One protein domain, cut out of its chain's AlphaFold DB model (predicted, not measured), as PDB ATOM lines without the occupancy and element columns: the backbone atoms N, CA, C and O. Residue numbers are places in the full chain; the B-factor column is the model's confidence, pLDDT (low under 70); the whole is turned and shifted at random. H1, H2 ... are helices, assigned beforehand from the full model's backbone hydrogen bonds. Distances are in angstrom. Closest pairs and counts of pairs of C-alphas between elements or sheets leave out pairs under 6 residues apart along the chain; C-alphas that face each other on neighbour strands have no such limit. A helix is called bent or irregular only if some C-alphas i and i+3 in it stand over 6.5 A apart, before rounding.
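What this domain is: This is residues 23 to 43 and 260 to 421 of the 497 residues of an uncharacterized protein of Candidatus Saccharibacteria bacterium CG_4_10_14_0_2_um_filter_52_9 (UniProt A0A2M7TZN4). One long helix, H5, runs through the domain, with H2a and H6 lengthwise along it in an up-and-down bundle, each running against the one before, and H7, H3 and H4 set crosswise to it. H1 crosses H2b at one end, and a long stretch, residues 394 to 416, leads to H8. The printed part has 183 residues with eight named helices, H1 to H8 in chain order, and no named strand: all helix. It is compact, with a radius of gyration of the C-alphas of 17.2 A and spans of 51 by 44 by 30 A.

Where its parts are: H1 is residues 23 to 34, from C-alpha 23 at (-28.453, -14.367, -2.084). H2, residues 262 to 282, was assigned as one helix by its hydrogen bonds but is bent: C-alphas 271 and 274 are 7.1 A apart, between arms H2a, 262 to 271, and H2b, 274 to 282. H3 is 287 to 297, H4 306 to 317. H5, 323 to 351, is 41.6 A long and irregular, with C-alphas 343 and 346 7.3 A apart. H6 is 360 to 373, H7 377 to 393 with 24.1 A, and H8 417 to 421, ending at (-21.950, -28.420, -2.322).

How they stand to each other: H5, the hub, touches H7 about perpendicular at 78 degrees, closest C-alphas Ala 336 and Val 388, 5.1 A. H2a touches H6 at Ser 267 and Ala 373, 5.4 A. H1 touches H2b at Gly 29 and Lys 278, 4.1 A. H3 and H4 form a hairpin. H8 touches H5. Every O i to N i+4 pair is within hydrogen-bond range except in H5, 20 of 25.

The domain as a whole: Residues 44 to 259 are cut out, a gap of 23.3 A between C-alphas 43 and 260. The link H7 to H8 is long. Confidence is under 70 in 56 residues, among them 351 to 371.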
ATOM      1  N   SER A  23     -27.968 -15.740  -1.909       62.16
ATOM      2  CA  SER A  23     -28.453 -14.367  -2.084       62.16
ATOM      3  C   SER A  23     -29.794 -14.108  -1.406       62.16
ATOM      4  O   SER A  23     -29.907 -13.105  -0.708       62.16
ATOM      5  N   LYS A  24     -30.791 -14.992  -1.548       69.25
ATOM      6  CA  LYS A  24     -32.097 -14.818  -0.885       69.25
ATOM      7  C   LYS A  24     -31.975 -14.943   0.627       69.25
ATOM      8  O   LYS A  24     -32.492 -14.092   1.343       69.25
ATOM      9  N   LEU A  25     -31.205 -15.923   1.100       73.94
ATOM     10  CA  LEU A  25     -30.855 -16.074   2.513       73.94
ATOM     11  C   LEU A  25     -30.065 -14.863   3.038       73.94
ATOM     12  O   LEU A  25     -30.315 -14.418   4.149       73.94
ATOM     13  N   ARG A  26     -29.180 -14.252   2.241       74.06
ATOM     14  CA  ARG A  26     -28.437 -13.039   2.616       74.06
ATOM     15  C   ARG A  26     -29.339 -11.824   2.679       74.06
ATOM     16  O   ARG A  26     -29.249 -11.069   3.635       74.06
ATOM     17  N   VAL A  27     -30.231 -11.643   1.704       71.31
ATOM     18  CA  VAL A  27     -31.215 -10.553   1.724       71.31
ATOM     19  C   VAL A  27     -32.152 -10.717   2.921       71.31
ATOM     20  O   VAL A  27     -32.350  -9.762   3.668       71.31
ATOM     21  N   MET A  28     -32.663 -11.928   3.157       79.19
ATOM     22  CA  MET A  28     -33.462 -12.255   4.340       79.19
ATOM     23  C   MET A  28     -32.679 -11.978   5.632       79.19
ATOM     24  O   MET A  28     -33.194 -11.317   6.529       79.19
ATOM     25  N   GLY A  29     -31.423 -12.418   5.716       78.00
ATOM     26  CA  GLY A  29     -30.561 -12.231   6.879       78.00
ATOM     27  C   GLY A  29     -30.221 -10.767   7.143       78.00
ATOM     28  O   GLY A  29     -30.264 -10.335   8.290       78.00
ATOM     29  N   ALA A  30     -29.945  -9.982   6.101       75.62
ATOM     30  CA  ALA A  30     -29.696  -8.547   6.210       75.62
ATOM     31  C   ALA A  30     -30.928  -7.810   6.752       75.62
ATOM     32  O   ALA A  30     -30.812  -7.003   7.672       75.62
ATOM     33  N   LEU A  31     -32.119  -8.142   6.246       70.12
ATOM     34  CA  LEU A  31     -33.371  -7.551   6.719       70.12
ATOM     35  C   LEU A  31     -33.718  -7.971   8.156       70.12
ATOM     36  O   LEU A  31     -34.250  -7.154   8.903       70.12
ATOM     37  N   ALA A  32     -33.377  -9.201   8.546       68.75
ATOM     38  CA  ALA A  32     -33.573  -9.727   9.897       68.75
ATOM     39  C   ALA A  32     -32.609  -9.135  10.943       68.75
ATOM     40  O   ALA A  32     -32.874  -9.232  12.140       68.75
ATOM     41  N   VAL A  33     -31.466  -8.593  10.509       58.88
ATOM     42  CA  VAL A  33     -30.477  -7.926  11.373       58.88
ATOM     43  C   VAL A  33     -30.783  -6.432  11.506       58.88
ATOM     44  O   VAL A  33     -30.629  -5.873  12.588       58.88
ATOM     45  N   ASP A  34     -31.248  -5.787  10.433       52.16
ATOM     46  CA  ASP A  34     -31.500  -4.340  10.414       52.16
ATOM     47  C   ASP A  34     -32.824  -3.921  11.068       52.16
ATOM     48  O   ASP A  34     -33.042  -2.732  11.325       52.16
ATOM     49  N   LYS A  35     -33.735  -4.864  11.312       45.12
ATOM     50  CA  LYS A  35     -35.056  -4.572  11.853       45.12
ATOM     51  C   LYS A  35     -35.473  -5.651  12.848       45.12
ATOM     52  O   LYS A  35     -35.530  -6.822  12.491       45.12
ATOM     53  N   GLU A  36     -35.908  -5.249  14.040       49.16
ATOM     54  CA  GLU A  36     -36.829  -6.032  14.884       49.16
ATOM     55  C   GLU A  36     -38.213  -6.164  14.202       49.16
ATOM     56  O   GLU A  36     -39.258  -5.927  14.799       49.16
ATOM     57  N   VAL A  37     -38.245  -6.440  12.896       46.41
ATOM     58  CA  VAL A  37     -39.468  -6.583  12.107       46.41
ATOM     59  C   VAL A  37     -39.788  -8.059  11.993       46.41
ATOM     60  O   VAL A  37     -38.919  -8.868  11.666       46.41
ATOM     61  N   SER A  38     -41.056  -8.385  12.246       51.94
ATOM     62  CA  SER A  38     -41.597  -9.719  12.006       51.94
ATOM     63  C   SER A  38     -41.274 -10.155  10.576       51.94
ATOM     64  O   SER A  38     -41.619  -9.472   9.608       51.94
ATOM     65  N   LEU A  39     -40.596 -11.297  10.457       55.88
ATOM     66  CA  LEU A  39     -40.162 -11.873   9.183       55.88
ATOM     67  C   LEU A  39     -41.347 -12.180   8.254       55.88
ATOM     68  O   LEU A  39     -41.179 -12.195   7.039       55.88
ATOM     69  N   GLU A  40     -42.546 -12.347   8.809       51.69
ATOM     70  CA  GLU A  40     -43.777 -12.660   8.077       51.69
ATOM     71  C   GLU A  40     -44.241 -11.516   7.157       51.69
ATOM     72  O   GLU A  40     -44.904 -11.764   6.156       51.69
ATOM     73  N   ALA A  41     -43.851 -10.265   7.434       50.38
ATOM     74  CA  ALA A  41     -44.253  -9.100   6.638       50.38
ATOM     75  C   ALA A  41     -43.296  -8.777   5.471       50.38
ATOM     76  O   ALA A  41     -43.436  -7.737   4.822       50.38
ATOM     77  N   ILE A  42     -42.283  -9.613   5.223       64.06
ATOM     78  CA  ILE A  42     -41.210  -9.316   4.271       64.06
ATOM     79  C   ILE A  42     -41.362 -10.195   3.014       64.06
ATOM     80  O   ILE A  42     -41.181 -11.407   3.111       64.06
ATOM     81  N   PRO A  43     -41.593  -9.621   1.812       63.97
ATOM     82  CA  PRO A  43     -41.791 -10.385   0.569       63.97
ATOM     83  C   PRO A  43     -40.702 -11.429   0.263       63.97
ATOM     84  O   PRO A  43     -41.002 -12.535  -0.187       63.97
ATOM     85  N   ASN A 260     -51.365 -30.440   2.025       85.56
ATOM     86  CA  ASN A 260     -51.998 -31.121   3.162       85.56
ATOM     87  C   ASN A 260     -51.064 -31.252   4.381       85.56
ATOM     88  O   ASN A 260     -51.510 -31.622   5.461       85.56
ATOM     89  N   ASN A 261     -49.771 -30.961   4.211       87.81
ATOM     90  CA  ASN A 261     -48.757 -30.962   5.262       87.81
ATOM     91  C   ASN A 261     -48.065 -29.585   5.380       87.81
ATOM     92  O   ASN A 261     -46.890 -29.510   5.757       87.81
ATOM     93  N   SER A 262     -48.766 -28.494   5.040       86.06
ATOM     94  CA  SER A 262     -48.211 -27.130   5.037       86.06
ATOM     95  C   SER A 262     -47.634 -26.723   6.387       86.06
ATOM     96  O   SER A 262     -46.577 -26.110   6.447       86.06
ATOM     97  N   ASP A 263     -48.274 -27.118   7.475       85.12
ATOM     98  CA  ASP A 263     -47.864 -26.764   8.832       85.12
ATOM     99  C   ASP A 263     -46.519 -27.392   9.229       85.12
ATOM    100  O   ASP A 263     -45.706 -26.757   9.905       85.12
ATOM    101  N   ILE A 264     -46.235 -28.619   8.765       89.12
ATOM    102  CA  ILE A 264     -44.924 -29.265   8.937       89.12
ATOM    103  C   ILE A 264     -43.862 -28.440   8.206       89.12
ATOM    104  O   ILE A 264     -42.793 -28.152   8.754       89.12
ATOM    105  N   MET A 265     -44.176 -28.026   6.977       89.00
ATOM    106  CA  MET A 265     -43.293 -27.200   6.159       89.00
ATOM    107  C   MET A 265     -43.030 -25.843   6.808       89.00
ATOM    108  O   MET A 265     -41.871 -25.445   6.940       89.00
ATOM    109  N   GLU A 266     -44.075 -25.160   7.267       89.25
ATOM    110  CA  GLU A 266     -43.962 -23.880   7.959       89.25
ATOM    111  C   GLU A 266     -43.167 -23.996   9.254       89.25
ATOM    112  O   GLU A 266     -42.297 -23.164   9.506       89.25
ATOM    113  N   SER A 267     -43.420 -25.027  10.061       88.19
ATOM    114  CA  SER A 267     -42.750 -25.222  11.349       88.19
ATOM    115  C   SER A 267     -41.246 -25.425  11.174       88.19
ATOM    116  O   SER A 267     -40.445 -24.762  11.836       88.19
ATOM    117  N   ILE A 268     -40.844 -26.282  10.229       91.81
ATOM    118  CA  ILE A 268     -39.427 -26.507   9.909       91.81
ATOM    119  C   ILE A 268     -38.793 -25.228   9.348       91.81
ATOM    120  O   ILE A 268     -37.700 -24.839   9.769       91.81
ATOM    121  N   PHE A 269     -39.478 -24.535   8.434       90.38
ATOM    122  CA  PHE A 269     -38.965 -23.296   7.860       90.38
ATOM    123  C   PHE A 269     -38.753 -22.221   8.935       90.38
ATOM    124  O   PHE A 269     -37.653 -21.678   9.053       90.38
ATOM    125  N   LYS A 270     -39.769 -21.958   9.768       88.06
ATOM    126  CA  LYS A 270     -39.724 -20.975  10.865       88.06
ATOM    127  C   LYS A 270     -38.627 -21.304  11.880       88.06
ATOM    128  O   LYS A 270     -37.979 -20.384  12.375       88.06
ATOM    129  N   ALA A 271     -38.376 -22.586  12.150       89.44
ATOM    130  CA  ALA A 271     -37.338 -23.008  13.086       89.44
ATOM    131  C   ALA A 271     -35.911 -22.748  12.574       89.44
ATOM    132  O   ALA A 271     -35.064 -22.301  13.346       89.44
ATOM    133  N   TYR A 272     -35.630 -23.013  11.291       92.06
ATOM    134  CA  TYR A 272     -34.247 -23.062  10.798       92.06
ATOM    135  C   TYR A 272     -33.859 -21.942   9.831       92.06
ATOM    136  O   TYR A 272     -32.738 -21.431   9.915       92.06
ATOM    137  N   TYR A 273     -34.748 -21.520   8.929       90.25
ATOM    138  CA  TYR A 273     -34.396 -20.558   7.877       90.25
ATOM    139  C   TYR A 273     -34.019 -19.167   8.399       90.25
ATOM    140  O   TYR A 273     -33.084 -18.583   7.851       90.25
ATOM    141  N   PRO A 274     -34.629 -18.625   9.473       88.69
ATOM    142  CA  PRO A 274     -34.162 -17.375  10.070       88.69
ATOM    143  C   PRO A 274     -32.713 -17.448  10.567       88.69
ATOM    144  O   PRO A 274     -31.929 -16.527  10.326       88.69
ATOM    145  N   GLY A 275     -32.344 -18.547  11.235       90.06
ATOM    146  CA  GLY A 275     -30.977 -18.790  11.695       90.06
ATOM    147  C   GLY A 275     -30.015 -18.967  10.523       90.06
ATOM    148  O   GLY A 275     -28.964 -18.328  10.484       90.06
ATOM    149  N   LEU A 276     -30.399 -19.766   9.527       91.00
ATOM    150  CA  LEU A 276     -29.623 -19.976   8.308       91.00
ATOM    151  C   LEU A 276     -29.360 -18.659   7.563       91.00
ATOM    152  O   LEU A 276     -28.214 -18.328   7.266       91.00
ATOM    153  N   ALA A 277     -30.403 -17.861   7.341       88.25
ATOM    154  CA  ALA A 277     -30.326 -16.566   6.678       88.25
ATOM    155  C   ALA A 277     -29.381 -15.594   7.401       88.25
ATOM    156  O   ALA A 277     -28.492 -15.000   6.780       88.25
ATOM    157  N   LYS A 278     -29.526 -15.466   8.728       87.94
ATOM    158  CA  LYS A 278     -28.632 -14.641   9.554       87.94
ATOM    159  C   LYS A 278     -27.186 -15.124   9.463       87.94
ATOM    160  O   LYS A 278     -26.297 -14.290   9.302       87.94
ATOM    161  N   ALA A 279     -26.955 -16.437   9.514       90.38
ATOM    162  CA  ALA A 279     -25.608 -16.992   9.496       90.38
ATOM    163  C   ALA A 279     -24.886 -16.769   8.169       90.38
ATOM    164  O   ALA A 279     -23.746 -16.304   8.149       90.38
ATOM    165  N   VAL A 280     -25.573 -17.022   7.055       87.12
ATOM    166  CA  VAL A 280     -25.040 -16.760   5.716       87.12
ATOM    167  C   VAL A 280     -24.738 -15.268   5.535       87.12
ATOM    168  O   VAL A 280     -23.676 -14.916   5.015       87.12
ATOM    169  N   ASN A 281     -25.645 -14.380   5.953       85.75
ATOM    170  CA  ASN A 281     -25.448 -12.939   5.801       85.75
ATOM    171  C   ASN A 281     -24.278 -12.417   6.646       85.75
ATOM    172  O   ASN A 281     -23.419 -11.699   6.141       85.75
ATOM    173  N   ALA A 282     -24.248 -12.777   7.931       87.19
ATOM    174  CA  ALA A 282     -23.255 -12.286   8.884       87.19
ATOM    175  C   ALA A 282     -21.910 -13.024   8.798       87.19
ATOM    176  O   ALA A 282     -20.958 -12.633   9.472       87.19
ATOM    177  N   LYS A 283     -21.836 -14.106   8.009       91.25
ATOM    178  CA  LYS A 283     -20.712 -15.053   7.965       91.25
ATOM    179  C   LYS A 283     -20.340 -15.612   9.347       91.25
ATOM    180  O   LYS A 283     -19.194 -15.989   9.607       91.25
ATOM    181  N   HIS A 284     -21.332 -15.667  10.234       93.88
ATOM    182  CA  HIS A 284     -21.194 -16.042  11.633       93.88
ATOM    183  C   HIS A 284     -22.240 -17.087  11.995       93.88
ATOM    184  O   HIS A 284     -23.417 -16.922  11.697       93.88
ATOM    185  N   ASN A 285     -21.813 -18.167  12.627       93.88
ATOM    186  CA  ASN A 285     -22.687 -19.277  12.980       93.88
ATOM    187  C   ASN A 285     -23.614 -18.915  14.160       93.88
ATOM    188  O   ASN A 285     -23.442 -17.878  14.796       93.88
ATOM    189  N   ASN A 286     -24.609 -19.751  14.459       93.19
ATOM    190  CA  ASN A 286     -25.528 -19.535  15.580       93.19
ATOM    191  C   ASN A 286     -25.951 -20.840  16.266       93.19
ATOM    192  O   ASN A 286     -25.789 -21.933  15.724       93.19
ATOM    193  N   GLU A 287     -26.543 -20.692  17.453       94.06
ATOM    194  CA  GLU A 287     -26.965 -21.800  18.317       94.06
ATOM    195  C   GLU A 287     -28.004 -22.718  17.663       94.06
ATOM    196  O   GLU A 287     -28.005 -23.919  17.920       94.06
ATOM    197  N   THR A 288     -28.869 -22.194  16.788       92.50
ATOM    198  CA  THR A 288     -29.876 -22.999  16.084       92.50
ATOM    199  C   THR A 288     -29.212 -24.018  15.157       92.50
ATOM    200  O   THR A 288     -29.505 -25.213  15.236       92.50
ATOM    201  N   LEU A 289     -28.283 -23.565  14.307       95.38
ATOM    202  CA  LEU A 289     -27.567 -24.433  13.365       95.38
ATOM    203  C   LEU A 289     -26.583 -25.358  14.087       95.38
ATOM    204  O   LEU A 289     -26.509 -26.544  13.766       95.38
ATOM    205  N   GLN A 290     -25.885 -24.848  15.107       96.56
ATOM    206  CA  GLN A 290     -25.033 -25.654  15.985       96.56
ATOM    207  C   GLN A 290     -25.836 -26.739  16.705       96.56
ATOM    208  O   GLN A 290     -25.378 -27.874  16.816       96.56
ATOM    209  N   GLY A 291     -27.039 -26.421  17.184       95.56
ATOM    210  CA  GLY A 291     -27.926 -27.362  17.858       95.56
ATOM    211  C   GLY A 291     -28.353 -28.513  16.948       95.56
ATOM    212  O   GLY A 291     -28.291 -29.670  17.366       95.56
ATOM    213  N   LEU A 292     -28.721 -28.215  15.698       95.94
ATOM    214  CA  LEU A 292     -29.050 -29.237  14.702       95.94
ATOM    215  C   LEU A 292     -27.827 -30.094  14.340       95.94
ATOM    216  O   LEU A 292     -27.913 -31.320  14.365       95.94
ATOM    217  N   ALA A 293     -26.678 -29.469  14.067       96.25
ATOM    218  CA  ALA A 293     -25.445 -30.187  13.747       96.25
ATOM    219  C   ALA A 293     -24.996 -31.100  14.901       96.25
ATOM    220  O   ALA A 293     -24.654 -32.258  14.681       96.25
ATOM    221  N   ASN A 294     -25.078 -30.627  16.148       96.00
ATOM    222  CA  ASN A 294     -24.779 -31.437  17.329       96.00
ATOM    223  C   ASN A 294     -25.767 -32.593  17.521       96.00
ATOM    224  O   ASN A 294     -25.358 -33.664  17.963       96.00
ATOM    225  N   ALA A 295     -27.054 -32.404  17.217       95.81
ATOM    226  CA  ALA A 295     -28.030 -33.491  17.265       95.81
ATOM    227  C   ALA A 295     -27.723 -34.564  16.208       95.81
ATOM    228  O   ALA A 295     -27.732 -35.748  16.529       95.81
ATOM    229  N   LEU A 296     -27.367 -34.153  14.986       94.56
ATOM    230  CA  LEU A 296     -26.930 -35.055  13.917       94.56
ATOM    231  C   LEU A 296     -25.669 -35.831  14.304       94.56
ATOM    232  O   LEU A 296     -25.623 -37.043  14.161       94.56
ATOM    233  N   LEU A 297     -24.657 -35.172  14.866       93.50
ATOM    234  CA  LEU A 297     -23.412 -35.840  15.263       93.50
ATOM    235  C   LEU A 297     -23.579 -36.832  16.429       93.50
ATOM    236  O   LEU A 297     -22.664 -37.614  16.684       93.50
ATOM    237  N   LYS A 298     -24.720 -36.808  17.132       93.19
ATOM    238  CA  LYS A 298     -25.073 -37.782  18.178       93.19
ATOM    239  C   LYS A 298     -25.788 -39.023  17.637       93.19
ATOM    240  O   LYS A 298     -25.946 -39.978  18.395       93.19
ATOM    241  N   THR A 299     -26.243 -39.019  16.386       90.44
ATOM    242  CA  THR A 299     -26.871 -40.189  15.759       90.44
ATOM    243  C   THR A 299     -25.833 -41.066  15.057       90.44
ATOM    244  O   THR A 299     -24.676 -40.676  14.870       90.44
ATOM    245  N   ASP A 300     -26.222 -42.288  14.682       86.44
ATOM    246  CA  ASP A 300     -25.347 -43.162  13.899       86.44
ATOM    247  C   ASP A 300     -25.327 -42.721  12.431       86.44
ATOM    248  O   ASP A 300     -26.208 -43.056  11.638       86.44
ATOM    249  N   LEU A 301     -24.288 -41.963  12.083       81.75
ATOM    250  CA  LEU A 301     -24.026 -41.456  10.738       81.75
ATOM    251  C   LEU A 301     -22.918 -42.245  10.022       81.75
ATOM    252  O   LEU A 301     -22.218 -41.696   9.172       81.75
ATOM    253  N   THR A 302     -22.718 -43.527  10.353       82.62
ATOM    254  CA  THR A 302     -21.650 -44.353   9.750       82.62
ATOM    255  C   THR A 302     -21.749 -44.413   8.220       82.62
ATOM    256  O   THR A 302     -20.724 -44.352   7.528       82.62
ATOM    257  N   ASN A 303     -22.976 -44.417   7.692       83.56
ATOM    258  CA  ASN A 303     -23.262 -44.436   6.256       83.56
ATOM    259  C   ASN A 303     -23.346 -43.039   5.628       83.56
ATOM    260  O   ASN A 303     -23.570 -42.948   4.425       83.56
ATOM    261  N   MET A 304     -23.160 -41.960   6.398       85.50
ATOM    262  CA  MET A 304     -23.133 -40.606   5.848       85.50
ATOM    263  C   MET A 304     -21.822 -40.354   5.106       85.50
ATOM    264  O   MET A 304     -20.748 -40.749   5.566       85.50
ATOM    265  N   GLU A 305     -21.912 -39.664   3.979       83.44
ATOM    266  CA  GLU A 305     -20.770 -39.186   3.204       83.44
ATOM    267  C   GLU A 305     -19.803 -38.338   4.049       83.44
ATOM    268  O   GLU A 305     -20.206 -37.563   4.925       83.44
ATOM    269  N   GLN A 306     -18.497 -38.496   3.804       83.62
ATOM    270  CA  GLN A 306     -17.464 -37.893   4.659       83.62
ATOM    271  C   GLN A 306     -17.472 -36.362   4.596       83.62
ATOM    272  O   GLN A 306     -17.296 -35.715   5.627       83.62
ATOM    273  N   GLU A 307     -17.721 -35.795   3.416       80.62
ATOM    274  CA  GLU A 307     -17.794 -34.347   3.185       80.62
ATOM    275  C   GLU A 307     -18.945 -33.714   3.979       80.62
ATOM    276  O   GLU A 307     -18.729 -32.780   4.752       80.62
ATOM    277  N   ALA A 308     -20.144 -34.306   3.901       83.62
ATOM    278  CA  ALA A 308     -21.300 -33.877   4.688       83.62
ATOM    279  C   ALA A 308     -20.995 -33.926   6.192       83.62
ATOM    280  O   ALA A 308     -21.272 -32.978   6.929       83.62
ATOM    281  N   ARG A 309     -20.364 -35.010   6.657       86.69
ATOM    282  CA  ARG A 309     -19.988 -35.159   8.067       86.69
ATOM    283  C   ARG A 309     -18.945 -34.125   8.504       86.69
ATOM    284  O   ARG A 309     -19.053 -33.602   9.612       86.69
ATOM    285  N   ALA A 310     -17.963 -33.813   7.660       87.62
ATOM    286  CA  ALA A 310     -16.954 -32.789   7.938       87.62
ATOM    287  C   ALA A 310     -17.592 -31.399   8.081       87.62
ATOM    288  O   ALA A 310     -17.300 -30.685   9.044       87.62
ATOM    289  N   VAL A 311     -18.536 -31.060   7.199       88.38
ATOM    290  CA  VAL A 311     -19.329 -29.829   7.299       88.38
ATOM    291  C   VAL A 311     -20.130 -29.788   8.598       88.38
ATOM    292  O   VAL A 311     -20.090 -28.779   9.296       88.38
ATOM    293  N   LEU A 312     -20.798 -30.878   8.990       92.38
ATOM    294  CA  LEU A 312     -21.539 -30.925  10.257       92.38
ATOM    295  C   LEU A 312     -20.626 -30.708  11.472       92.38
ATOM    296  O   LEU A 312     -20.993 -29.967  12.382       92.38
ATOM    297  N   ILE A 313     -19.420 -31.288  11.479       93.00
ATOM    298  CA  ILE A 313     -18.415 -31.040  12.529       93.00
ATOM    299  C   ILE A 313     -18.029 -29.558  12.562       93.00
ATOM    300  O   ILE A 313     -17.944 -28.968  13.642       93.00
ATOM    301  N   GLN A 314     -17.828 -28.940  11.398       93.62
ATOM    302  CA  GLN A 314     -17.493 -27.523  11.309       93.62
ATOM    303  C   GLN A 314     -18.645 -26.632  11.787       93.62
ATOM    304  O   GLN A 314     -18.406 -25.713  12.571       93.62
ATOM    305  N   VAL A 315     -19.890 -26.915  11.394       95.38
ATOM    306  CA  VAL A 315     -21.073 -26.180  11.872       95.38
ATOM    307  C   VAL A 315     -21.270 -26.374  13.375       95.38
ATOM    308  O   VAL A 315     -21.633 -25.426  14.056       95.38
ATOM    309  N   ALA A 316     -21.002 -27.553  13.933       95.38
ATOM    310  CA  ALA A 316     -21.163 -27.792  15.366       95.38
ATOM    311  C   ALA A 316     -20.150 -27.023  16.233       95.38
ATOM    312  O   ALA A 316     -20.486 -26.626  17.347       95.38
ATOM    313  N   ASN A 317     -18.926 -26.809  15.731       94.12
ATOM    314  CA  ASN A 317     -17.796 -26.339  16.546       94.12
ATOM    315  C   ASN A 317     -17.233 -24.967  16.140       94.12
ATOM    316  O   ASN A 317     -16.426 -24.397  16.873       94.12
ATOM    317  N   SER A 318     -17.612 -24.425  14.979       92.94
ATOM    318  CA  SER A 318     -17.095 -23.146  14.487       92.94
ATOM    319  C   SER A 318     -18.068 -21.997  14.723       92.94
ATOM    320  O   SER A 318     -19.282 -22.142  14.579       92.94
ATOM    321  N   SER A 319     -17.516 -20.818  15.006       91.56
ATOM    322  CA  SER A 319     -18.240 -19.546  14.953       91.56
ATOM    323  C   SER A 319     -18.266 -18.939  13.547       91.56
ATOM    324  O   SER A 319     -19.048 -18.028  13.291       91.56
ATOM    325  N   LYS A 320     -17.435 -19.425  12.615       92.50
ATOM    326  CA  LYS A 320     -17.416 -18.958  11.222       92.50
ATOM    327  C   LYS A 320     -18.461 -19.701  10.400       92.50
ATOM    328  O   LYS A 320     -18.639 -20.904  10.568       92.50
ATOM    329  N   PHE A 321     -19.100 -18.990   9.473       89.69
ATOM    330  CA  PHE A 321     -20.090 -19.565   8.568       89.69
ATOM    331  C   PHE A 321     -19.852 -19.067   7.137       89.69
ATOM    332  O   PHE A 321     -19.932 -17.869   6.875       89.69
ATOM    333  N   ASN A 322     -19.494 -19.960   6.216       84.06
ATOM    334  CA  ASN A 322     -19.285 -19.620   4.806       84.06
ATOM    335  C   ASN A 322     -20.484 -20.099   3.958       84.06
ATOM    336  O   ASN A 322     -21.459 -20.632   4.488       84.06
ATOM    337  N   ASP A 323     -20.439 -19.870   2.645       76.62
ATOM    338  CA  ASP A 323     -21.560 -20.224   1.764       76.62
ATOM    339  C   ASP A 323     -21.726 -21.733   1.565       76.62
ATOM    340  O   ASP A 323     -22.853 -22.209   1.486       76.62
ATOM    341  N   GLU A 324     -20.627 -22.481   1.567       80.50
ATOM    342  CA  GLU A 324     -20.607 -23.945   1.488       80.50
ATOM    343  C   GLU A 324     -21.324 -24.589   2.688       80.50
ATOM    344  O   GLU A 324     -22.173 -25.470   2.519       80.50
ATOM    345  N   LEU A 325     -21.060 -24.087   3.902       86.94
ATOM    346  CA  LEU A 325     -21.780 -24.492   5.112       86.94
ATOM    347  C   LEU A 325     -23.271 -24.138   5.011       86.94
ATOM    348  O   LEU A 325     -24.120 -24.936   5.403       86.94
ATOM    349  N   GLY A 326     -23.603 -22.969   4.451       85.75
ATOM    350  CA  GLY A 326     -24.987 -22.549   4.213       85.75
ATOM    351  C   GLY A 326     -25.747 -23.488   3.280       85.75
ATOM    352  O   GLY A 326     -26.830 -23.949   3.634       85.75
ATOM    353  N   ASN A 327     -25.148 -23.826   2.139       78.75
ATOM    354  CA  ASN A 327     -25.744 -24.714   1.138       78.75
ATOM    355  C   ASN A 327     -25.964 -26.118   1.702       78.75
ATOM    356  O   ASN A 327     -27.037 -26.698   1.546       78.75
ATOM    357  N   THR A 328     -24.970 -26.641   2.420       82.62
ATOM    358  CA  THR A 328     -25.064 -27.967   3.039       82.62
ATOM    359  C   THR A 328     -26.149 -28.001   4.113       82.62
ATOM    360  O   THR A 328     -26.926 -28.951   4.173       82.62
ATOM    361  N   MET A 329     -26.259 -26.959   4.943       90.00
ATOM    362  CA  MET A 329     -27.319 -26.894   5.951       90.00
ATOM    363  C   MET A 329     -28.710 -26.759   5.319       90.00
ATOM    364  O   MET A 329     -29.624 -27.440   5.780       90.00
ATOM    365  N   ASP A 330     -28.881 -25.968   4.249       87.75
ATOM    366  CA  ASP A 330     -30.133 -25.923   3.467       87.75
ATOM    367  C   ASP A 330     -30.515 -27.322   2.954       87.75
ATOM    368  O   ASP A 330     -31.653 -27.767   3.126       87.75
ATOM    369  N   ALA A 331     -29.536 -28.056   2.408       84.00
ATOM    370  CA  ALA A 331     -29.701 -29.427   1.932       84.00
ATOM    371  C   ALA A 331     -30.199 -30.369   3.031       84.00
ATOM    372  O   ALA A 331     -31.181 -31.089   2.858       84.00
ATOM    373  N   VAL A 332     -29.511 -30.350   4.175       90.31
ATOM    374  CA  VAL A 332     -29.791 -31.211   5.325       90.31
ATOM    375  C   VAL A 332     -31.177 -30.914   5.896       90.31
ATOM    376  O   VAL A 332     -31.911 -31.847   6.217       90.31
ATOM    377  N   ILE A 333     -31.571 -29.638   5.973       93.50
ATOM    378  CA  ILE A 333     -32.903 -29.231   6.444       93.50
ATOM    379  C   ILE A 333     -33.994 -29.750   5.498       93.50
ATOM    380  O   ILE A 333     -34.960 -30.359   5.963       93.50
ATOM    381  N   ARG A 334     -33.839 -29.572   4.178       90.88
ATOM    382  CA  ARG A 334     -34.792 -30.097   3.182       90.88
ATOM    383  C   ARG A 334     -34.861 -31.622   3.207       90.88
ATOM    384  O   ARG A 334     -35.955 -32.174   3.193       90.88
ATOM    385  N   TYR A 335     -33.718 -32.299   3.305       90.69
ATOM    386  CA  TYR A 335     -33.646 -33.758   3.421       90.69
ATOM    387  C   TYR A 335     -34.422 -34.257   4.639       90.69
ATOM    388  O   TYR A 335     -35.274 -35.134   4.523       90.69
ATOM    389  N   ALA A 336     -34.190 -33.651   5.801       93.69
ATOM    390  CA  ALA A 336     -34.898 -33.983   7.030       93.69
ATOM    391  C   ALA A 336     -36.417 -33.739   6.930       93.69
ATOM    392  O   ALA A 336     -37.199 -34.522   7.476       93.69
ATOM    393  N   ALA A 337     -36.835 -32.680   6.226       93.88
ATOM    394  CA  ALA A 337     -38.243 -32.384   5.969       93.88
ATOM    395  C   ALA A 337     -38.893 -33.422   5.045       93.88
ATOM    396  O   ALA A 337     -39.993 -33.893   5.324       93.88
ATOM    397  N   VAL A 338     -38.201 -33.835   3.982       93.38
ATOM    398  CA  VAL A 338     -38.677 -34.883   3.066       93.38
ATOM    399  C   VAL A 338     -38.823 -36.213   3.794       93.38
ATOM    400  O   VAL A 338     -39.851 -36.865   3.651       93.38
ATOM    401  N   GLU A 339     -37.862 -36.588   4.633       94.31
ATOM    402  CA  GLU A 339     -37.948 -37.788   5.476       94.31
ATOM    403  C   GLU A 339     -39.099 -37.709   6.496       94.31
ATOM    404  O   GLU A 339     -39.757 -38.712   6.775       94.31
ATOM    405  N   GLU A 340     -39.406 -36.520   7.030       93.06
ATOM    406  CA  GLU A 340     -40.595 -36.329   7.868       93.06
ATOM    407  C   GLU A 340     -41.878 -36.571   7.068       93.06
ATOM    408  O   GLU A 340     -42.743 -37.343   7.490       93.06
ATOM    409  N   LEU A 341     -41.987 -35.952   5.893       91.94
ATOM    410  CA  LEU A 341     -43.141 -36.102   5.016       91.94
ATOM    411  C   LEU A 341     -43.276 -37.542   4.512       91.94
ATOM    412  O   LEU A 341     -44.378 -38.077   4.484       91.94
ATOM    413  N   ARG A 342     -42.184 -38.237   4.195       91.56
ATOM    414  CA  ARG A 342     -42.193 -39.610   3.670       91.56
ATOM    415  C   ARG A 342     -42.948 -40.597   4.567       91.56
ATOM    416  O   ARG A 342     -43.645 -41.471   4.057       91.56
ATOM    417  N   LYS A 343     -42.921 -40.410   5.889       89.56
ATOM    418  CA  LYS A 343     -43.663 -41.248   6.855       89.56
ATOM    419  C   LYS A 343     -45.185 -41.269   6.623       89.56
ATOM    420  O   LYS A 343     -45.846 -42.202   7.059       89.56
ATOM    421  N   GLY A 344     -45.759 -40.230   6.004       87.12
ATOM    422  CA  GLY A 344     -47.192 -40.148   5.672       87.12
ATOM    423  C   GLY A 344     -47.538 -40.551   4.234       87.12
ATOM    424  O   GLY A 344     -48.710 -40.690   3.884       87.12
ATOM    425  N   LEU A 345     -46.523 -40.762   3.394       88.62
ATOM    426  CA  LEU A 345     -46.684 -40.833   1.947       88.62
ATOM    427  C   LEU A 345     -47.420 -42.103   1.513       88.62
ATOM    428  O   LEU A 345     -48.339 -42.032   0.703       88.62
ATOM    429  N   ALA A 346     -47.092 -43.251   2.116       87.19
ATOM    430  CA  ALA A 346     -47.782 -44.514   1.852       87.19
ATOM    431  C   ALA A 346     -49.287 -44.437   2.168       87.19
ATOM    432  O   ALA A 346     -50.103 -44.964   1.409       87.19
ATOM    433  N   VAL A 347     -49.661 -43.744   3.252       85.06
ATOM    434  CA  VAL A 347     -51.061 -43.551   3.661       85.06
ATOM    435  C   VAL A 347     -51.792 -42.659   2.667       85.06
ATOM    436  O   VAL A 347     -52.850 -43.052   2.195       85.06
ATOM    437  N   PHE A 348     -51.220 -41.518   2.278       86.00
ATOM    438  CA  PHE A 348     -51.810 -40.631   1.264       86.00
ATOM    439  C   PHE A 348     -52.049 -41.359  -0.067       86.00
ATOM    440  O   PHE A 348     -53.136 -41.339  -0.652       86.00
ATOM    441  N   ILE A 349     -51.031 -42.094  -0.501       86.56
ATOM    442  CA  ILE A 349     -51.043 -42.887  -1.722       86.56
ATOM    443  C   ILE A 349     -52.098 -44.018  -1.661       86.56
ATOM    444  O   ILE A 349     -52.690 -44.368  -2.687       86.56
ATOM    445  N   ALA A 350     -52.362 -44.597  -0.486       80.88
ATOM    446  CA  ALA A 350     -53.395 -45.620  -0.286       80.88
ATOM    447  C   ALA A 350     -54.813 -45.036  -0.086       80.88
ATOM    448  O   ALA A 350     -55.786 -45.622  -0.562       80.88
ATOM    449  N   GLY A 351     -54.920 -43.896   0.604       68.44
ATOM    450  CA  GLY A 351     -56.152 -43.249   1.073       68.44
ATOM    451  C   GLY A 351     -56.841 -42.333   0.059       68.44
ATOM    452  O   GLY A 351     -58.015 -42.022   0.216       68.44
ATOM    453  N   SER A 352     -56.183 -41.995  -1.051       57.19
ATOM    454  CA  SER A 352     -56.795 -41.307  -2.209       57.19
ATOM    455  C   SER A 352     -57.971 -42.059  -2.877       57.19
ATOM    456  O   SER A 352     -58.569 -41.572  -3.838       57.19
ATOM    457  N   ARG A 353     -58.371 -43.226  -2.349       47.03
ATOM    458  CA  ARG A 353     -59.710 -43.797  -2.544       47.03
ATOM    459  C   ARG A 353     -60.734 -43.020  -1.701       47.03
ATOM    460  O   ARG A 353     -61.114 -43.484  -0.638       47.03
ATOM    461  N   GLN A 354     -61.156 -41.852  -2.197       35.03
ATOM    462  CA  GLN A 354     -62.364 -41.092  -1.819       35.03
ATOM    463  C   GLN A 354     -63.007 -41.460  -0.462       35.03
ATOM    464  O   GLN A 354     -64.062 -42.093  -0.419       35.03
ATOM    465  N   THR A 355     -62.441 -40.990   0.647       33.50
ATOM    466  CA  THR A 355     -63.213 -40.805   1.884       33.50
ATOM    467  C   THR A 355     -62.905 -39.431   2.471       33.50
ATOM    468  O   THR A 355     -61.742 -39.032   2.461       33.50
ATOM    469  N   PRO A 356     -63.916 -38.684   2.959       38.62
ATOM    470  CA  PRO A 356     -63.675 -37.484   3.755       38.62
ATOM    471  C   PRO A 356     -62.821 -37.838   4.979       38.62
ATOM    472  O   PRO A 356     -62.865 -38.984   5.420       38.62
ATOM    473  N   ALA A 357     -62.087 -36.859   5.514       43.75
ATOM    474  CA  ALA A 357     -61.116 -36.976   6.610       43.75
ATOM    475  C   ALA A 357     -61.697 -37.528   7.933       43.75
ATOM    476  O   ALA A 357     -61.854 -36.819   8.924       43.75
ATOM    477  N   THR A 358     -62.050 -38.807   7.948       42.81
ATOM    478  CA  THR A 358     -62.493 -39.590   9.110       42.81
ATOM    479  C   THR A 358     -61.695 -40.883   9.237       42.81
ATOM    480  O   THR A 358     -61.952 -41.683  10.140       42.81
ATOM    481  N   SER A 359     -60.718 -41.109   8.351       45.41
ATOM    482  CA  SER A 359     -59.864 -42.283   8.428       45.41
ATOM    483  C   SER A 359     -58.803 -42.098   9.529       45.41
ATOM    484  O   SER A 359     -58.291 -40.991   9.719       45.41
ATOM    485  N   PRO A 360     -58.410 -43.167  10.246       47.59
ATOM    486  CA  PRO A 360     -57.324 -43.111  11.228       47.59
ATOM    487  C   PRO A 360     -56.000 -42.568  10.663       47.59
ATOM    488  O   PRO A 360     -55.193 -42.019  11.406       47.59
ATOM    489  N   GLY A 361     -55.781 -42.701   9.348       48.62
ATOM    490  CA  GLY A 361     -54.611 -42.161   8.657       48.62
ATOM    491  C   GLY A 361     -54.597 -40.632   8.575       48.62
ATOM    492  O   GLY A 361     -53.533 -40.037   8.723       48.62
ATOM    493  N   ASP A 362     -55.761 -40.000   8.409       46.69
ATOM    494  CA  ASP A 362     -55.889 -38.537   8.352       46.69
ATOM    495  C   ASP A 362     -55.715 -37.913   9.743       46.69
ATOM    496  O   ASP A 362     -55.024 -36.906   9.894       46.69
ATOM    497  N   LEU A 363     -56.258 -38.564  10.780       50.72
ATOM    498  CA  LEU A 363     -56.048 -38.174  12.181       50.72
ATOM    499  C   LEU A 363     -54.564 -38.256  12.572       50.72
ATOM    500  O   LEU A 363     -54.040 -37.327  13.180       50.72
ATOM    501  N   LEU A 364     -53.857 -39.304  12.134       55.47
ATOM    502  CA  LEU A 364     -52.410 -39.443  12.338       55.47
ATOM    503  C   LEU A 364     -51.591 -38.343  11.644       55.47
ATOM    504  O   LEU A 364     -50.514 -38.004  12.126       55.47
ATOM    505  N   LEU A 365     -52.046 -37.795  10.513       55.09
ATOM    506  CA  LEU A 365     -51.353 -36.695   9.829       55.09
ATOM    507  C   LEU A 365     -51.565 -35.355  10.549       55.09
ATOM    508  O   LEU A 365     -50.594 -34.629  10.768       55.09
ATOM    509  N   ILE A 366     -52.797 -35.067  10.982       54.25
ATOM    510  CA  ILE A 366     -53.140 -33.845  11.731       54.25
ATOM    511  C   ILE A 366     -52.430 -33.827  13.095       54.25
ATOM    512  O   ILE A 366     -51.750 -32.857  13.421       54.25
ATOM    513  N   GLU A 367     -52.465 -34.933  13.848       57.34
ATOM    514  CA  GLU A 367     -51.759 -35.046  15.136       57.34
ATOM    515  C   GLU A 367     -50.238 -34.863  14.995       57.34
ATOM    516  O   GLU A 367     -49.573 -34.343  15.894       57.34
ATOM    517  N   ARG A 368     -49.660 -35.262  13.855       66.06
ATOM    518  CA  ARG A 368     -48.228 -35.071  13.574       66.06
ATOM    519  C   ARG A 368     -47.870 -33.616  13.295       66.06
ATOM    520  O   ARG A 368     -46.775 -33.206  13.681       66.06
ATOM    521  N   SER A 369     -48.758 -32.876  12.639       60.72
ATOM    522  CA  SER A 369     -48.588 -31.454  12.341       60.72
ATOM    523  C   SER A 369     -48.521 -30.617  13.623       60.72
ATOM    524  O   SER A 369     -47.491 -29.996  13.913       60.72
ATOM    525  N   ASP A 370     -49.567 -30.706  14.450       61.59
ATOM    526  CA  ASP A 370     -49.687 -29.949  15.701       61.59
ATOM    527  C   ASP A 370     -48.545 -30.279  16.671       61.59
ATOM    528  O   ASP A 370     -47.984 -29.401  17.333       61.59
ATOM    529  N   ALA A 371     -48.132 -31.552  16.707       69.19
ATOM    530  CA  ALA A 371     -47.010 -31.986  17.525       69.19
ATOM    531  C   ALA A 371     -45.689 -31.318  17.116       69.19
ATOM    532  O   ALA A 371     -44.898 -30.978  17.992       69.19
ATOM    533  N   ILE A 372     -45.420 -31.130  15.818       74.00
ATOM    534  CA  ILE A 372     -44.176 -30.497  15.348       74.00
ATOM    535  C   ILE A 372     -44.184 -28.997  15.653       74.00
ATOM    536  O   ILE A 372     -43.177 -28.482  16.140       74.00
ATOM    537  N   ALA A 373     -45.308 -28.314  15.429       67.75
ATOM    538  CA  ALA A 373     -45.436 -26.885  15.712       67.75
ATOM    539  C   ALA A 373     -45.229 -26.558  17.206       67.75
ATOM    540  O   ALA A 373     -44.679 -25.510  17.545       67.75
ATOM    541  N   ALA A 374     -45.617 -27.473  18.101       74.00
ATOM    542  CA  ALA A 374     -45.483 -27.320  19.550       74.00
ATOM    543  C   ALA A 374     -44.148 -27.838  20.137       74.00
ATOM    544  O   ALA A 374     -43.936 -27.748  21.349       74.00
ATOM    545  N   MET A 375     -43.242 -28.403  19.328       82.38
ATOM    546  CA  MET A 375     -42.003 -29.004  19.840       82.38
ATOM    547  C   MET A 375     -41.007 -27.966  20.362       82.38
ATOM    548  O   MET A 375     -40.674 -26.984  19.701       82.38
ATOM    549  N   HIS A 376     -40.415 -28.261  21.522       84.44
ATOM    550  CA  HIS A 376     -39.255 -27.522  22.012       84.44
ATOM    551  C   HIS A 376     -38.076 -27.643  21.015       84.44
ATOM    552  O   HIS A 376     -37.839 -28.745  20.507       84.44
ATOM    553  N   PRO A 377     -37.266 -26.588  20.776       82.94
ATOM    554  CA  PRO A 377     -36.204 -26.600  19.759       82.94
ATOM    555  C   PRO A 377     -35.233 -27.786  19.844       82.94
ATOM    556  O   PRO A 377     -34.850 -28.359  18.828       82.94
ATOM    557  N   ALA A 378     -34.866 -28.213  21.056       85.50
ATOM    558  CA  ALA A 378     -34.009 -29.388  21.251       85.50
ATOM    559  C   ALA A 378     -34.666 -30.701  20.779       85.50
ATOM    560  O   ALA A 378     -33.989 -31.559  20.214       85.50
ATOM    561  N   MET A 379     -35.981 -30.851  20.977       87.88
ATOM    562  CA  MET A 379     -36.737 -32.016  20.508       87.88
ATOM    563  C   MET A 379     -36.881 -31.996  18.988       87.88
ATOM    564  O   MET A 379     -36.714 -33.037  18.354       87.88
ATOM    565  N   LEU A 380     -37.123 -30.817  18.406       91.44
ATOM    566  CA  LEU A 380     -37.162 -30.652  16.957       91.44
ATOM    567  C   LEU A 380     -35.810 -31.016  16.329       91.44
ATOM    568  O   LEU A 380     -35.775 -31.832  15.415       91.44
ATOM    569  N   ASN A 381     -34.694 -30.523  16.882       93.75
ATOM    570  CA  ASN A 381     -33.348 -30.890  16.426       93.75
ATOM    571  C   ASN A 381     -33.115 -32.402  16.460       93.75
ATOM    572  O   ASN A 381     -32.610 -32.963  15.489       93.75
ATOM    573  N   GLN A 382     -33.510 -33.077  17.545       93.00
ATOM    574  CA  GLN A 382     -33.370 -34.529  17.638       93.00
ATOM    575  C   GLN A 382     -34.258 -35.258  16.622       93.00
ATOM    576  O   GLN A 382     -33.812 -36.220  16.002       93.00
ATOM    577  N   ARG A 383     -35.498 -34.802  16.411       93.06
ATOM    578  CA  ARG A 383     -36.401 -35.381  15.409       93.06
ATOM    579  C   ARG A 383     -35.829 -35.241  13.999       93.06
ATOM    580  O   ARG A 383     -35.787 -36.225  13.267       93.06
ATOM    581  N   MET A 384     -35.342 -34.053  13.645       94.62
ATOM    582  CA  MET A 384     -34.710 -33.791  12.349       94.62
ATOM    583  C   MET A 384     -33.442 -34.631  12.167       94.62
ATOM    584  O   MET A 384     -33.242 -35.213  11.104       94.62
ATOM    585  N   ALA A 385     -32.631 -34.780  13.218       94.75
ATOM    586  CA  ALA A 385     -31.458 -35.647  13.194       94.75
ATOM    587  C   ALA A 385     -31.813 -37.125  12.966       94.75
ATOM    588  O   ALA A 385     -31.177 -37.789  12.149       94.75
ATOM    589  N   ASN A 386     -32.859 -37.625  13.631       93.19
ATOM    590  CA  ASN A 386     -33.351 -38.992  13.445       93.19
ATOM    591  C   ASN A 386     -33.902 -39.213  12.026       93.19
ATOM    592  O   ASN A 386     -33.710 -40.278  11.446       93.19
ATOM    593  N   ASN A 387     -34.561 -38.204  11.448       94.25
ATOM    594  CA  ASN A 387     -35.059 -38.257  10.074       94.25
ATOM    595  C   ASN A 387     -33.908 -38.386   9.067       94.25
ATOM    596  O   ASN A 387     -33.931 -39.272   8.215       94.25
ATOM    597  N   VAL A 388     -32.868 -37.557   9.206       93.88
ATOM    598  CA  VAL A 388     -31.660 -37.661   8.370       93.88
ATOM    599  C   VAL A 388     -30.995 -39.020   8.547       93.88
ATOM    600  O   VAL A 388     -30.657 -39.659   7.554       93.88
ATOM    601  N   GLN A 389     -30.842 -39.482   9.792       93.88
ATOM    602  CA  GLN A 389     -30.256 -40.786  10.098       93.88
ATOM    603  C   GLN A 389     -30.995 -41.918   9.377       93.88
ATOM    604  O   GLN A 389     -30.349 -42.705   8.692       93.88
ATOM    605  N   SER A 390     -32.326 -41.985   9.493       91.12
ATOM    606  CA  SER A 390     -33.141 -43.016   8.835       91.12
ATOM    607  C   SER A 390     -32.935 -43.002   7.322       91.12
ATOM    608  O   SER A 390     -32.611 -44.034   6.739       91.12
ATOM    609  N   GLY A 391     -33.013 -41.828   6.688       90.75
ATOM    610  CA  GLY A 391     -32.771 -41.719   5.252       90.75
ATOM    611  C   GLY A 391     -31.363 -42.157   4.836       90.75
ATOM    612  O   GLY A 391     -31.206 -42.851   3.833       90.75
ATOM    613  N   VAL A 392     -30.341 -41.773   5.603       89.88
ATOM    614  CA  VAL A 392     -28.942 -42.137   5.332       89.88
ATOM    615  C   VAL A 392     -28.708 -43.638   5.498       89.88
ATOM    616  O   VAL A 392     -28.052 -44.247   4.653       89.88
ATOM    617  N   GLN A 393     -29.248 -44.244   6.556       89.19
ATOM    618  CA  GLN A 393     -29.137 -45.681   6.814       89.19
ATOM    619  C   GLN A 393     -29.822 -46.508   5.722       89.19
ATOM    620  O   GLN A 393     -29.312 -47.559   5.344       89.19
ATOM    621  N   GLU A 394     -30.922 -46.004   5.166       88.06
ATOM    622  CA  GLU A 394     -31.655 -46.644   4.071       88.06
ATOM    623  C   GLU A 394     -31.097 -46.301   2.675       88.06
ATOM    624  O   GLU A 394     -31.688 -46.671   1.661       88.06
ATOM    625  N   GLY A 395     -29.963 -45.592   2.590       85.19
ATOM    626  CA  GLY A 395     -29.305 -45.283   1.316       85.19
ATOM    627  C   GLY A 395     -30.123 -44.364   0.402       85.19
ATOM    628  O   GLY A 395     -29.950 -44.380  -0.824       85.19
ATOM    629  N   ARG A 396     -31.048 -43.577   0.970       85.62
ATOM    630  CA  ARG A 396     -31.929 -42.701   0.195       85.62
ATOM    631  C   ARG A 396     -31.182 -41.500  -0.375       85.62
ATOM    632  O   ARG A 396     -30.173 -41.026   0.149       85.62
ATOM    633  N   SER A 397     -31.696 -41.041  -1.508       82.50
ATOM    634  CA  SER A 397     -31.241 -39.858  -2.226       82.50
ATOM    635  C   SER A 397     -32.434 -39.238  -2.933       82.50
ATOM    636  O   SER A 397     -33.269 -39.979  -3.459       82.50
ATOM    637  N   TYR A 398     -32.462 -37.916  -3.015       78.81
ATOM    638  CA  TYR A 398     -33.560 -37.172  -3.619       78.81
ATOM    639  C   TYR A 398     -33.017 -36.210  -4.672       78.81
ATOM    640  O   TYR A 398     -32.006 -35.561  -4.443       78.81
ATOM    641  N   GLY A 399     -33.671 -36.134  -5.823       67.69
ATOM    642  CA  GLY A 399     -33.375 -35.172  -6.886       67.69
ATOM    643  C   GLY A 399     -34.320 -33.971  -6.878       67.69
ATOM    644  O   GLY A 399     -35.422 -34.038  -6.333       67.69
ATOM    645  N   GLY A 400     -33.903 -32.893  -7.533       60.84
ATOM    646  CA  GLY A 400     -34.724 -31.729  -7.851       60.84
ATOM    647  C   GLY A 400     -33.958 -30.723  -8.708       60.84
ATOM    648  O   GLY A 400     -32.789 -30.934  -9.019       60.84
ATOM    649  N   CYS A 401     -34.591 -29.603  -9.053       51.06
ATOM    650  CA  CYS A 401     -33.958 -28.496  -9.780       51.06
ATOM    651  C   CYS A 401     -32.738 -27.939  -9.023       51.06
ATOM    652  O   CYS A 401     -31.821 -27.390  -9.622       51.06
ATOM    653  N   ALA A 402     -32.712 -28.100  -7.696       44.25
ATOM    654  CA  ALA A 402     -31.569 -27.760  -6.854       44.25
ATOM    655  C   ALA A 402     -30.429 -28.803  -6.880       44.25
ATOM    656  O   ALA A 402     -29.532 -28.698  -6.053       44.25
ATOM    657  N   GLY A 403     -30.453 -29.803  -7.765       53.44
ATOM    658  CA  GLY A 403     -29.474 -30.893  -7.784       53.44
ATOM    659  C   GLY A 403     -29.948 -32.153  -7.051       53.44
ATOM    660  O   GLY A 403     -31.062 -32.226  -6.523       53.44
ATOM    661  N   GLN A 404     -29.087 -33.172  -7.013       59.94
ATOM    662  CA  GLN A 404     -29.339 -34.415  -6.281       59.94
ATOM    663  C   GLN A 404     -28.771 -34.352  -4.854       59.94
ATOM    664  O   GLN A 404     -27.559 -34.348  -4.660       59.94
ATOM    665  N   ILE A 405     -29.633 -34.385  -3.833       68.44
ATOM    666  CA  ILE A 405     -29.216 -34.573  -2.438       68.44
ATOM    667  C   ILE A 405     -28.941 -36.051  -2.189       68.44
ATOM    668  O   ILE A 405     -29.856 -36.872  -2.062       68.44
ATOM    669  N   LYS A 406     -27.660 -36.375  -2.047       70.44
ATOM    670  CA  LYS A 406     -27.171 -37.665  -1.565       70.44
ATOM    671  C   LYS A 406     -26.405 -37.416  -0.272       70.44
ATOM    672  O   LYS A 406     -25.367 -36.778  -0.303       70.44
ATOM    673  N   LEU A 407     -26.913 -37.915   0.854       78.75
ATOM    674  CA  LEU A 407     -26.187 -37.871   2.132       78.75
ATOM    675  C   LEU A 407     -25.529 -39.214   2.479       78.75
ATOM    676  O   LEU A 407     -24.711 -39.255   3.391       78.75
ATOM    677  N   SER A 408     -25.881 -40.304   1.787       75.31
ATOM    678  CA  SER A 408     -25.418 -41.671   2.062       75.31
ATOM    679  C   SER A 408     -24.308 -42.133   1.110       75.31
ATOM    680  O   SER A 408     -24.352 -41.807  -0.071       75.31
ATOM    681  N   LYS A 409     -23.361 -42.944   1.599       67.62
ATOM    682  CA  LYS A 409     -22.236 -43.507   0.821       67.62
ATOM    683  C   LYS A 409     -22.681 -44.475  -0.287       67.62
ATOM    684  O   LYS A 409     -22.193 -44.412  -1.414       67.62
ATOM    685  N   ASP A 410     -23.662 -45.330   0.006       53.56
ATOM    686  CA  ASP A 410     -23.971 -46.533  -0.790       53.56
ATOM    687  C   ASP A 410     -25.073 -46.358  -1.853       53.56
ATOM    688  O   ASP A 410     -25.605 -47.341  -2.366       53.56
ATOM    689  N   SER A 411     -25.460 -45.136  -2.231       50.91
ATOM    690  CA  SER A 411     -26.688 -44.924  -3.028       50.91
ATOM    691  C   SER A 411     -26.666 -45.400  -4.504       50.91
ATOM    692  O   SER A 411     -27.591 -45.081  -5.260       50.91
ATOM    693  N   GLY A 412     -25.673 -46.195  -4.922       36.56
ATOM    694  CA  GLY A 412     -25.624 -46.891  -6.220       36.56
ATOM    695  C   GLY A 412     -25.428 -45.998  -7.452       36.56
ATOM    696  O   GLY A 412     -25.375 -46.499  -8.571       36.56
ATOM    697  N   LEU A 413     -25.304 -44.685  -7.258       36.66
ATOM    698  CA  LEU A 413     -24.927 -43.702  -8.271       36.66
ATOM    699  C   LEU A 413     -23.559 -43.135  -7.876       36.66
ATOM    700  O   LEU A 413     -23.363 -42.746  -6.717       36.66
ATOM    701  N   GLY A 414     -22.612 -43.187  -8.816       31.81
ATOM    702  CA  GLY A 414     -21.227 -42.765  -8.629       31.81
ATOM    703  C   GLY A 414     -21.106 -41.331  -8.108       31.81
ATOM    704  O   GLY A 414     -21.891 -40.471  -8.478       31.81
ATOM    705  N   ASN A 415     -20.155 -41.171  -7.186       30.58
ATOM    706  CA  ASN A 415     -19.471 -39.977  -6.677       30.58
ATOM    707  C   ASN A 415     -20.043 -38.579  -6.997       30.58
ATOM    708  O   ASN A 415     -19.969 -38.130  -8.129       30.58
ATOM    709  N   GLU A 416     -20.475 -37.866  -5.945       37.19
ATOM    710  CA  GLU A 416     -19.862 -36.626  -5.409       37.19
ATOM    711  C   GLU A 416     -20.908 -35.783  -4.649       37.19
ATOM    712  O   GLU A 416     -21.830 -35.223  -5.237       37.19
ATOM    713  N   LEU A 417     -20.736 -35.626  -3.327       36.28
ATOM    714  CA  LEU A 417     -21.429 -34.570  -2.568       36.28
ATOM    715  C   LEU A 417     -20.972 -33.174  -3.038       36.28
ATOM    716  O   LEU A 417     -21.730 -32.211  -2.940       36.28
ATOM    717  N   SER A 418     -19.765 -33.093  -3.616       32.31
ATOM    718  CA  SER A 418     -19.183 -31.938  -4.315       32.31
ATOM    719  C   SER A 418     -20.135 -31.281  -5.335       32.31
ATOM    720  O   SER A 418     -20.193 -30.046  -5.399       32.31
ATOM    721  N   GLY A 419     -20.957 -32.059  -6.057       32.78
ATOM    722  CA  GLY A 419     -21.957 -31.528  -6.997       32.78
ATOM    723  C   GLY A 419     -23.032 -30.688  -6.296       32.78
ATOM    724  O   GLY A 419     -23.320 -29.561  -6.704       32.78
ATOM    725  N   TYR A 420     -23.522 -31.173  -5.147       34.22
ATOM    726  CA  TYR A 420     -24.511 -30.481  -4.314       34.22
ATOM    727  C   TYR A 420     -23.905 -29.343  -3.478       34.22
ATOM    728  O   TYR A 420     -24.549 -28.340  -3.185       34.22
ATOM    729  N   MET A 421     -22.635 -29.465  -3.086       31.62
ATOM    730  CA  MET A 421     -21.950 -28.420  -2.322       31.62
ATOM    731  C   MET A 421     -21.573 -27.214  -3.184       31.62
ATOM    732  O   MET A 421     -21.294 -26.143  -2.636       31.62
TER     733      MET A 421